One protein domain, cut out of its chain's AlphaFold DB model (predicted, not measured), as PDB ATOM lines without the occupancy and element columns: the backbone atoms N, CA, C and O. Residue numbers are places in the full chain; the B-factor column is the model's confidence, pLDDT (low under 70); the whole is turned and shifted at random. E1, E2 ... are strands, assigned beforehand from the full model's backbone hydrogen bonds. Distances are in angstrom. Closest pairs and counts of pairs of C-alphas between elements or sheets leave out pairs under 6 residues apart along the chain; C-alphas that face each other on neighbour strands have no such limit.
ATOM      1  N   ALA A  11      21.262  35.858 170.350       31.61
ATOM      2  CA  ALA A  11      22.708  35.980 170.291       31.61
ATOM      3  C   ALA A  11      23.249  36.023 171.735       31.61
ATOM      4  O   ALA A  11      22.799  36.866 172.514       31.61
ATOM      5  N   PRO A  12      24.160  35.116 172.127       35.06
ATOM      6  CA  PRO A  12      24.729  35.132 173.467       35.06
ATOM      7  C   PRO A  12      25.467  36.456 173.699       35.06
ATOM      8  O   PRO A  12      26.362  36.828 172.945       35.06
ATOM      9  N   THR A  13      25.084  37.180 174.747       32.78
ATOM     10  CA  THR A  13      25.743  38.419 175.168       32.78
ATOM     11  C   THR A  13      26.933  38.082 176.063       32.78
ATOM     12  O   THR A  13      26.770  37.705 177.222       32.78
ATOM     13  N   TYR A  14      28.146  38.206 175.527       40.59
ATOM     14  CA  TYR A  14      29.390  37.971 176.265       40.59
ATOM     15  C   TYR A  14      29.808  39.233 177.041       40.59
ATOM     16  O   TYR A  14      30.749  39.921 176.664       40.59
ATOM     17  N   GLU A  15      29.106  39.569 178.127       37.28
ATOM     18  CA  GLU A  15      29.412  40.779 178.922       37.28
ATOM     19  C   GLU A  15      30.667  40.656 179.812       37.28
ATOM     20  O   GLU A  15      31.060  41.620 180.469       37.28
ATOM     21  N   LYS A  16      31.349  39.502 179.828       38.19
ATOM     22  CA  LYS A  16      32.620  39.321 180.547       38.19
ATOM     23  C   LYS A  16      33.684  38.714 179.637       38.19
ATOM     24  O   LYS A  16      33.644  37.538 179.280       38.19
ATOM     25  N   SER A  17      34.648  39.553 179.276       35.28
ATOM     26  CA  SER A  17      35.815  39.267 178.443       35.28
ATOM     27  C   SER A  17      36.825  38.382 179.178       35.28
ATOM     28  O   SER A  17      37.822  38.854 179.707       35.28
ATOM     29  N   MET A  18      36.535  37.089 179.236       38.00
ATOM     30  CA  MET A  18      37.520  36.009 179.168       38.00
ATOM     31  C   MET A  18      36.734  34.777 178.729       38.00
ATOM     32  O   MET A  18      36.403  33.902 179.529       38.00
ATOM     33  N   ILE A  19      36.372  34.727 177.444       42.12
ATOM     34  CA  ILE A  19      35.916  33.471 176.856       42.12
ATOM     35  C   ILE A  19      37.126  32.539 176.953       42.12
ATOM     36  O   ILE A  19      38.077  32.668 176.190       42.12
ATOM     37  N   LYS A  20      37.133  31.645 177.943       49.75
ATOM     38  CA  LYS A  20      38.085  30.535 178.005       49.75
ATOM     39  C   LYS A  20      37.710  29.628 176.837       49.75
ATOM     40  O   LYS A  20      36.736  28.882 176.930       49.75
ATOM     41  N   VAL A  21      38.363  29.820 175.691       49.22
ATOM     42  CA  VAL A  21      37.982  29.145 174.449       49.22
ATOM     43  C   VAL A  21      38.522  27.725 174.488       49.22
ATOM     44  O   VAL A  21      39.724  27.495 174.405       49.22
ATOM     45  N   PHE A  22      37.607  26.781 174.630       55.72
ATOM     46  CA  PHE A  22      37.880  25.360 174.524       55.72
ATOM     47  C   PHE A  22      37.822  24.915 173.058       55.72
ATOM     48  O   PHE A  22      37.168  25.561 172.235       55.72
ATOM     49  N   SER A  23      38.509  23.823 172.707       54.22
ATOM     50  CA  SER A  23      38.496  23.328 171.321       54.22
ATOM     51  C   SER A  23      37.094  22.881 170.866       54.22
ATOM     52  O   SER A  23      36.760  23.027 169.685       54.22
ATOM     53  N   ASP A  24      36.239  22.447 171.796       59.41
ATOM     54  CA  ASP A  24      34.812  22.185 171.588       59.41
ATOM     55  C   ASP A  24      33.956  23.455 171.680       59.41
ATOM     56  O   ASP A  24      34.321  24.435 172.328       59.41
ATOM     57  N   LEU A  25      32.794  23.465 171.010       51.12
ATOM     58  CA  LEU A  25      31.894  24.618 171.085       51.12
ATOM     59  C   LEU A  25      31.361  24.733 172.517       51.12
ATOM     60  O   LEU A  25      30.660  23.840 172.994       51.12
ATOM     61  N   VAL A  26      31.683  25.848 173.172       65.81
ATOM     62  CA  VAL A  26      31.198  26.190 174.508       65.81
ATOM     63  C   VAL A  26      30.155  27.291 174.402       65.81
ATOM     64  O   VAL A  26      30.441  28.376 173.900       65.81
ATOM     65  N   LEU A  27      28.952  27.016 174.902       58.97
ATOM     66  CA  LEU A  27      27.946  28.041 175.172       58.97
ATOM     67  C   LEU A  27      28.022  28.419 176.653       58.97
ATOM     68  O   LEU A  27      28.076  27.546 177.521       58.97
ATOM     69  N   PHE A  28      28.044  29.721 176.925       67.12
ATOM     70  CA  PHE A  28      28.270  30.287 178.250       67.12
ATOM     71  C   PHE A  28      27.028  31.013 178.770       67.12
ATOM     72  O   PHE A  28      26.390  31.758 178.026       67.12
ATOM     73  N   ASN A  29      26.731  30.830 180.058       62.72
ATOM     74  CA  ASN A  29      25.798  31.660 180.817       62.72
ATOM     75  C   ASN A  29      26.304  31.818 182.267       62.72
ATOM     76  O   ASN A  29      26.207  30.878 183.058       62.72
ATOM     77  N   ASP A  30      26.861  32.985 182.604       70.94
ATOM     78  CA  ASP A  30      27.477  33.342 183.898       70.94
ATOM     79  C   ASP A  30      28.611  32.432 184.397       70.94
ATOM     80  O   ASP A  30      29.786  32.751 184.282       70.94
ATOM     81  N   ASN A  31      28.285  31.323 185.052       77.31
ATOM     82  CA  ASN A  31      29.257  30.328 185.500       77.31
ATOM     83  C   ASN A  31      28.912  28.935 184.977       77.31
ATOM     84  O   ASN A  31      29.539  27.961 185.373       77.31
ATOM     85  N   LYS A  32      27.916  28.826 184.097       81.31
ATOM     86  CA  LYS A  32      27.485  27.575 183.485       81.31
ATOM     87  C   LYS A  32      28.063  27.470 182.084       81.31
ATOM     88  O   LYS A  32      27.972  28.402 181.285       81.31
ATOM     89  N   TYR A  33      28.637  26.312 181.805       82.12
ATOM     90  CA  TYR A  33      29.307  25.984 180.556       82.12
ATOM     91  C   TYR A  33      28.625  24.772 179.941       82.12
ATOM     92  O   TYR A  33      28.491  23.745 180.602       82.12
ATOM     93  N   LYS A  34      28.227  24.871 178.674       79.31
ATOM     94  CA  LYS A  34      27.727  23.738 177.891       79.31
ATOM     95  C   LYS A  34      28.739  23.407 176.807       79.31
ATOM     96  O   LYS A  34      28.931  24.208 175.897       79.31
ATOM     97  N   PHE A  35      29.369  22.245 176.911       80.50
ATOM     98  CA  PHE A  35      30.284  21.707 175.907       80.50
ATOM     99  C   PHE A  35      29.493  20.885 174.900       80.50
ATOM    100  O   PHE A  35      28.681  20.053 175.300       80.50
ATOM    101  N   VAL A  36      29.736  21.106 173.610       71.25
ATOM    102  CA  VAL A  36      29.111  20.348 172.521       71.25
ATOM    103  C   VAL A  36      30.192  19.609 171.737       71.25
ATOM    104  O   VAL A  36      31.053  20.242 171.121       71.25
ATOM    105  N   ASP A  37      30.128  18.277 171.735       70.44
ATOM    106  CA  ASP A  37      31.003  17.432 170.924       70.44
ATOM    107  C   ASP A  37      30.693  17.662 169.439       70.44
ATOM    108  O   ASP A  37      29.571  17.458 168.968       70.44
ATOM    109  N   LYS A  38      31.700  18.091 168.677       62.31
ATOM    110  CA  LYS A  38      31.519  18.474 167.268       62.31
ATOM    111  C   LYS A  38      31.182  17.307 166.341       62.31
ATOM    112  O   LYS A  38      30.655  17.544 165.256       62.31
ATOM    113  N   LYS A  39      31.536  16.076 166.711       69.06
ATOM    114  CA  LYS A  39      31.334  14.888 165.870       69.06
ATOM    115  C   LYS A  39      29.949  14.290 166.074       69.06
ATOM    116  O   LYS A  39      29.349  13.805 165.122       69.06
ATOM    117  N   THR A  40      29.465  14.305 167.309       75.50
ATOM    118  CA  THR A  40      28.244  13.610 167.727       75.50
ATOM    119  C   THR A  40      27.090  14.559 168.036       75.50
ATOM    120  O   THR A  40      25.944  14.122 168.069       75.50
ATOM    121  N   GLY A  41      27.368  15.843 168.278       70.44
ATOM    122  CA  GLY A  41      26.386  16.811 168.768       70.44
ATOM    123  C   GLY A  41      25.992  16.598 170.234       70.44
ATOM    124  O   GLY A  41      25.105  17.293 170.726       70.44
ATOM    125  N   ALA A  42      26.625  15.651 170.939       78.62
ATOM    126  CA  ALA A  42      26.357  15.399 172.346       78.62
ATOM    127  C   ALA A  42      26.723  16.623 173.190       78.62
ATOM    128  O   ALA A  42      27.737  17.277 172.945       78.62
ATOM    129  N   THR A  43      25.905  16.920 174.198       81.38
ATOM    130  CA  THR A  43      26.104  18.090 175.055       81.38
ATOM    131  C   THR A  43      26.371  17.693 176.498       81.38
ATOM    132  O   THR A  43      25.699  16.810 177.029       81.38
ATOM    133  N   GLU A  44      27.286  18.397 177.154       87.38
ATOM    134  CA  GLU A  44      27.601  18.232 178.570       87.38
ATOM    135  C   GLU A  44      27.584  19.587 179.283       87.38
ATOM    136  O   GLU A  44      28.240  20.530 178.843       87.38
ATOM    137  N   ASP A  45      26.863  19.672 180.401       88.31
ATOM    138  CA  ASP A  45      26.777  20.882 181.219       88.31
ATOM    139  C   ASP A  45      27.738  20.826 182.419       88.31
ATOM    140  O   ASP A  45      27.903  19.785 183.064       88.31
ATOM    141  N   TYR A  46      28.354  21.967 182.723       90.50
ATOM    142  CA  TYR A  46      29.358  22.158 183.766       90.50
ATOM    143  C   TYR A  46      29.169  23.497 184.478       90.50
ATOM    144  O   TYR A  46      28.596  24.435 183.923       90.50
ATOM    145  N   VAL A  47      29.715  23.609 185.688       90.44
ATOM    146  CA  VAL A  47      29.815  24.872 186.436       90.44
ATOM    147  C   VAL A  47      31.288  25.241 186.607       90.44
ATOM    148  O   VAL A  47      32.060  24.424 187.099       90.44
ATOM    149  N   ASP A  48      31.704  26.439 186.199       85.81
ATOM    150  CA  ASP A  48      33.080  26.916 186.381       85.81
ATOM    151  C   ASP A  48      33.369  27.158 187.868       85.81
ATOM    152  O   ASP A  48      32.627  27.860 188.561       85.81
ATOM    153  N   LEU A  49      34.469  26.580 188.353       85.88
ATOM    154  CA  LEU A  49      34.988  26.804 189.705       85.88
ATOM    155  C   LEU A  49      35.927  28.018 189.778       85.88
ATOM    156  O   LEU A  49      36.495  28.298 190.830       85.88
ATOM    157  N   ASN A  50      36.107  28.723 188.659       81.19
ATOM    158  CA  ASN A  50      37.005  29.857 188.478       81.19
ATOM    159  C   ASN A  50      38.441  29.565 188.945       81.19
ATOM    160  O   ASN A  50      39.122  30.413 189.517       81.19
ATOM    161  N   ASN A  51      38.894  28.335 188.708       80.69
ATOM    162  CA  ASN A  51      40.225  27.880 189.073       80.69
ATOM    163  C   ASN A  51      40.906  27.267 187.844       80.69
ATOM    164  O   ASN A  51      40.373  26.337 187.241       80.69
ATOM    165  N   ALA A  52      42.046  27.826 187.451       81.69
ATOM    166  CA  ALA A  52      42.880  27.315 186.373       81.69
ATOM    167  C   ALA A  52      44.218  26.857 186.951       81.69
ATOM    168  O   ALA A  52      44.750  27.486 187.866       81.69
ATOM    169  N   LEU A  53      44.776  25.785 186.395       82.81
ATOM    170  CA  LEU A  53      46.077  25.271 186.808       82.81
ATOM    171  C   LEU A  53      46.889  24.754 185.626       82.81
ATOM    172  O   LEU A  53      46.345  24.390 184.585       82.81
ATOM    173  N   TYR A  54      48.197  24.670 185.833       80.56
ATOM    174  CA  TYR A  54      49.137  24.061 184.904       80.56
ATOM    175  C   TYR A  54      49.778  22.840 185.561       80.56
ATOM    176  O   TYR A  54      50.369  22.952 186.632       80.56
ATOM    177  N   CYS A  55      49.628  21.670 184.947       83.50
ATOM    178  CA  CYS A  55      50.161  20.407 185.455       83.50
ATOM    179  C   CYS A  55      50.496  19.484 184.283       83.50
ATOM    180  O   CYS A  55      49.720  19.387 183.333       83.50
ATOM    181  N   ASN A  56      51.619  18.767 184.362       81.50
ATOM    182  CA  ASN A  56      52.098  17.833 183.343       81.50
ATOM    183  C   ASN A  56      52.091  18.467 181.939       81.50
ATOM    184  O   ASN A  56      51.597  17.891 180.972       81.50
ATOM    185  N   LYS A  57      52.578  19.710 181.861       80.00
ATOM    186  CA  LYS A  57      52.613  20.538 180.645       80.00
ATOM    187  C   LYS A  57      51.257  20.841 180.000       80.00
ATOM    188  O   LYS A  57      51.199  21.233 178.842       80.00
ATOM    189  N   ILE A  58      50.164  20.679 180.739       78.56
ATOM    190  CA  ILE A  58      48.809  20.914 180.249       78.56
ATOM    191  C   ILE A  58      48.140  21.966 181.131       78.56
ATOM    192  O   ILE A  58      48.170  21.890 182.364       78.56
ATOM    193  N   TYR A  59      47.514  22.949 180.487       78.81
ATOM    194  CA  TYR A  59      46.638  23.903 181.153       78.81
ATOM    195  C   TYR A  59      45.235  23.324 181.284       78.81
ATOM    196  O   TYR A  59      44.604  22.969 180.287       78.81
ATOM    197  N   TYR A  60      44.744  23.279 182.516       83.81
ATOM    198  CA  TYR A  60      43.401  22.840 182.847       83.81
ATOM    199  C   TYR A  60      42.580  23.984 183.419       83.81
ATOM    200  O   TYR A  60      43.071  24.801 184.200       83.81
ATOM    201  N   GLN A  61      41.291  23.955 183.109       85.69
ATOM    202  CA  GLN A  61      40.273  24.678 183.851       85.69
ATOM    203  C   GLN A  61      39.497  23.696 184.729       85.69
ATOM    204  O   GLN A  61      39.121  22.608 184.281       85.69
ATOM    205  N   ALA A  62      39.246  24.088 185.974       90.50
ATOM    206  CA  ALA A  62      38.449  23.319 186.910       90.50
ATOM    207  C   ALA A  62      36.962  23.657 186.789       90.50
ATOM    208  O   ALA A  62      36.550  24.815 186.867       90.50
ATOM    209  N   PHE A  63      36.164  22.605 186.677       92.31
ATOM    210  CA  PHE A  63      34.715  22.633 186.622       92.31
ATOM    211  C   PHE A  63      34.116  21.718 187.685       92.31
ATOM    212  O   PHE A  63      34.769  20.814 188.207       92.31
ATOM    213  N   GLU A  64      32.835  21.913 187.955       93.94
ATOM    214  CA  GLU A  64      31.980  20.973 188.657       93.94
ATOM    215  C   GLU A  64      30.994  20.330 187.679       93.94
ATOM    216  O   GLU A  64      30.361  21.009 186.867       93.94
ATOM    217  N   LYS A  65      30.835  19.010 187.804       94.50
ATOM    218  CA  LYS A  65      29.762  18.234 187.177       94.50
ATOM    219  C   LYS A  65      29.316  17.147 188.146       94.50
ATOM    220  O   LYS A  65      30.153  16.411 188.659       94.50
ATOM    221  N   GLU A  66      28.012  17.057 188.415       94.75
ATOM    222  CA  GLU A  66      27.421  15.996 189.256       94.75
ATOM    223  C   GLU A  66      28.107  15.837 190.634       94.75
ATOM    224  O   GLU A  66      28.384  14.727 191.092       94.75
ATOM    225  N   GLY A  67      28.444  16.953 191.292       94.62
ATOM    226  CA  GLY A  67      29.110  16.940 192.601       94.62
ATOM    227  C   GLY A  67      30.570  16.466 192.573       94.62
ATOM    228  O   GLY A  67      31.127  16.124 193.618       94.62
ATOM    229  N   LYS A  68      31.201  16.441 191.394       96.31
ATOM    230  CA  LYS A  68      32.608  16.082 191.187       96.31
ATOM    231  C   LYS A  68      33.369  17.237 190.564       96.31
ATOM    232  O   LYS A  68      32.847  17.928 189.691       96.31
ATOM    233  N   THR A  69      34.625  17.403 190.967       96.31
ATOM    234  CA  THR A  69      35.551  18.261 190.227       96.31
ATOM    235  C   THR A  69      35.973  17.560 188.943       96.31
ATOM    236  O   THR A  69      36.301  16.370 188.944       96.31
ATOM    237  N   VAL A  70      35.971  18.312 187.849       95.69
ATOM    238  CA  VAL A  70      36.459  17.894 186.539       95.69
ATOM    239  C   VAL A  70      37.489  18.911 186.078       95.69
ATOM    240  O   VAL A  70      37.190  20.097 186.002       95.69
ATOM    241  N   LEU A  71      38.699  18.461 185.767       93.00
ATOM    242  CA  LEU A  71      39.700  19.290 185.109       93.00
ATOM    243  C   LEU A  71      39.624  19.028 183.611       93.00
ATOM    244  O   LEU A  71      39.851  17.903 183.157       93.00
ATOM    245  N   ILE A  72      39.272  20.058 182.851       88.81
ATOM    246  CA  ILE A  72      39.163  19.986 181.395       88.81
ATOM    247  C   ILE A  72      40.348  20.755 180.810       88.81
ATOM    248  O   ILE A  72      40.508  21.938 181.130       88.81
ATOM    249  N   PRO A  73      41.200  20.106 179.998       81.38
ATOM    250  CA  PRO A  73      42.274  20.805 179.316       81.38
ATOM    251  C   PRO A  73      41.698  21.741 178.248       81.38
ATOM    252  O   PRO A  73      40.586  21.532 177.759       81.38
ATOM    253  N   LEU A  74      42.427  22.794 177.885       71.06
ATOM    254  CA  LEU A  74      41.922  23.809 176.945       71.06
ATOM    255  C   LEU A  74      41.669  23.242 175.540       71.06
ATOM    256  O   LEU A  74      40.712  23.624 174.867       71.06
ATOM    257  N   ASP A  75      42.454  22.247 175.137       68.19
ATOM    258  CA  ASP A  75      42.231  21.484 173.910       68.19
ATOM    259  C   ASP A  75      41.044  20.503 173.999       68.19
ATOM    260  O   ASP A  75      40.772  19.800 173.032       68.19
ATOM    261  N   THR A  76      40.358  20.444 175.147       68.94
ATOM    262  CA  THR A  76      39.282  19.494 175.499       68.94
ATOM    263  C   THR A  76      39.619  18.031 175.272       68.94
ATOM    264  O   THR A  76      38.730  17.178 175.199       68.94
ATOM    265  N   SER A  77      40.912  17.718 175.246       72.00
ATOM    266  CA  SER A  77      41.394  16.353 175.315       72.00
ATOM    267  C   SER A  77      41.029  15.714 176.666       72.00
ATOM    268  O   SER A  77      40.125  16.142 177.389       72.00
ATOM    269  N   LYS A  78      41.698  14.613 177.007       84.12
ATOM    270  CA  LYS A  78      41.365  13.722 178.122       84.12
ATOM    271  C   LYS A  78      41.059  14.478 179.432       84.12
ATOM    272  O   LYS A  78      41.960  14.855 180.178       84.12
ATOM    273  N   LYS A  79      39.764  14.619 179.733       90.88
ATOM    274  CA  LYS A  79      39.241  15.221 180.968       90.88
ATOM    275  C   LYS A  79      39.679  14.386 182.176       90.88
ATOM    276  O   LYS A  79      39.616  13.154 182.135       90.88
ATOM    277  N   LEU A  80      40.063  15.038 183.269       94.44
ATOM    278  CA  LEU A  80      40.322  14.371 184.547       94.44
ATOM    279  C   LEU A  80      39.096  14.528 185.442       94.44
ATOM    280  O   LEU A  80      38.692  15.644 185.750       94.44
ATOM    281  N   VAL A  81      38.499  13.415 185.861       95.50
ATOM    282  CA  VAL A  81      37.303  13.401 186.716       95.50
ATOM    283  C   VAL A  81      37.681  12.866 188.090       95.50
ATOM    284  O   VAL A  81      38.233  11.772 188.194       95.50
ATOM    285  N   PHE A  82      37.354  13.618 189.138       96.19
ATOM    286  CA  PHE A  82      37.697  13.276 190.518       96.19
ATOM    287  C   PHE A  82      36.490  12.735 191.291       96.19
ATOM    288  O   PHE A  82      35.337  12.875 190.889       96.19
ATOM    289  N   LYS A  83      36.752  12.068 192.421       92.94
ATOM    290  CA  LYS A  83      35.724  11.323 193.175       92.94
ATOM    291  C   LYS A  83      34.716  12.210 193.908       92.94
ATOM    292  O   LYS A  83      33.621  11.742 194.205       92.94
ATOM    293  N   LYS A  84      35.089  13.452 194.219       93.81
ATOM    294  CA  LYS A  84      34.264  14.435 194.928       93.81
ATOM    295  C   LYS A  84      34.519  15.837 194.380       93.81
ATOM    296  O   LYS A  84      35.424  16.041 193.567       93.81
ATOM    297  N   LYS A  85      33.711  16.792 194.825       95.19
ATOM    298  CA  LYS A  85      33.922  18.220 194.607       95.19
ATOM    299  C   LYS A  85      35.034  18.736 195.521       95.19
ATOM    300  O   LYS A  85      35.034  18.470 196.720       95.19
ATOM    301  N   TYR A  86      35.921  19.520 194.933       95.81
ATOM    302  CA  TYR A  86      36.946  20.326 195.577       95.81
ATOM    303  C   TYR A  86      36.692  21.796 195.249       95.81
ATOM    304  O   TYR A  86      36.158  22.125 194.189       95.81
ATOM    305  N   THR A  87      37.050  22.678 196.175       90.88
ATOM    306  CA  THR A  87      36.884  24.132 196.043       90.88
ATOM    307  C   THR A  87      38.151  24.825 195.560       90.88
ATOM    308  O   THR A  87      38.093  25.971 195.130       90.88
ATOM    309  N   SER A  88      39.296  24.147 195.624       91.25
ATOM    310  CA  SER A  88      40.563  24.637 195.094       91.25
ATOM    311  C   SER A  88      41.305  23.537 194.344       91.25
ATOM    312  O   SER A  88      41.197  22.350 194.655       91.25
ATOM    313  N   ALA A  89      42.060  23.957 193.340       92.44
ATOM    314  CA  ALA A  89      42.996  23.144 192.593       92.44
ATOM    315  C   ALA A  89      44.290  23.943 192.391       92.44
ATOM    316  O   ALA A  89      44.251  25.156 192.186       92.44
ATOM    317  N   ILE A  90      45.431  23.272 192.509       92.12
ATOM    318  CA  ILE A  90      46.768  23.841 192.319       92.12
ATOM    319  C   ILE A  90      47.571  22.821 191.515       92.12
ATOM    320  O   ILE A  90      47.564  21.633 191.839       92.12
ATOM    321  N   GLY A  91      48.239  23.273 190.458       89.81
ATOM    322  CA  GLY A  91      49.151  22.448 189.668       89.81
ATOM    323  C   GLY A  91      50.592  22.650 190.125       89.81
ATOM    324  O   GLY A  91      50.995  23.784 190.375       89.81
TER     325      GLY A  91
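AT A GLANCE: This is residues 11 to 91 of the 265 residues of an uncharacterized protein of Soonwooa buanensis (UniProt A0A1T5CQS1). What shape do these atoms make? A strongly twisted five-stranded sheet folds along its long strand E3, which bends by 91 degrees at residue 50, with hairpin E1 and E2 towards one end and hairpin E4 and E5 towards the other. What is it built of? The 81 printed residues hold six named strands, E1 to E6 in chain order, and no named helix: the class is all strand. The antiparallel sheet E1 E2 E3 E4 E5 is a meander, each strand the antiparallel neighbour of the one before; the whole is compact, with a radius of gyration of the C-alphas of 12.4 A and spans of 35 by 29 by 26 A.

IN THESE COORDINATES: Where do the strands begin? After residues 11 to 24, E1 takes residues 25 to 29 from C-alpha 25 at (31.894, 24.618, 171.085), and E2 residues 32 to 36. What follows? E3, residues 43 to 55, is 26.3 A long; E4, 58 to 65, is 20.4 A; E5, 68 to 73, is 16.0 A. E6, residues 88 to 91, ends at C-alpha 91 (49.151, 22.448, 189.668).

HOW THE PARTS SIT: How is the sheet paired? E1, an edge strand, has N 27 and O 34 of E2 within hydrogen-bond range at 3.0 A. E3 pairs with E2 over residues 43 to 47, N 46 and O 33 at 2.8 A, and with E4 over 47 to 55, N 53 and O 60 at 2.9 A. E5, the other edge strand, has N 70 and O 63 of E4 at 2.8 A. Where is E6? It pairs with no named strand; its closest C-alpha pair with E3 is Gly 91 and Cys 55, 4.8 A, and E5 and E6 are apart.

THE WHOLE: Is the printed part unbroken? It has no cut, and E5 to E6 is a long link of 14 residues. Where is confidence low? Residues 11 to 29, 38 to 39 and 75 to 76 have pLDDT under 70.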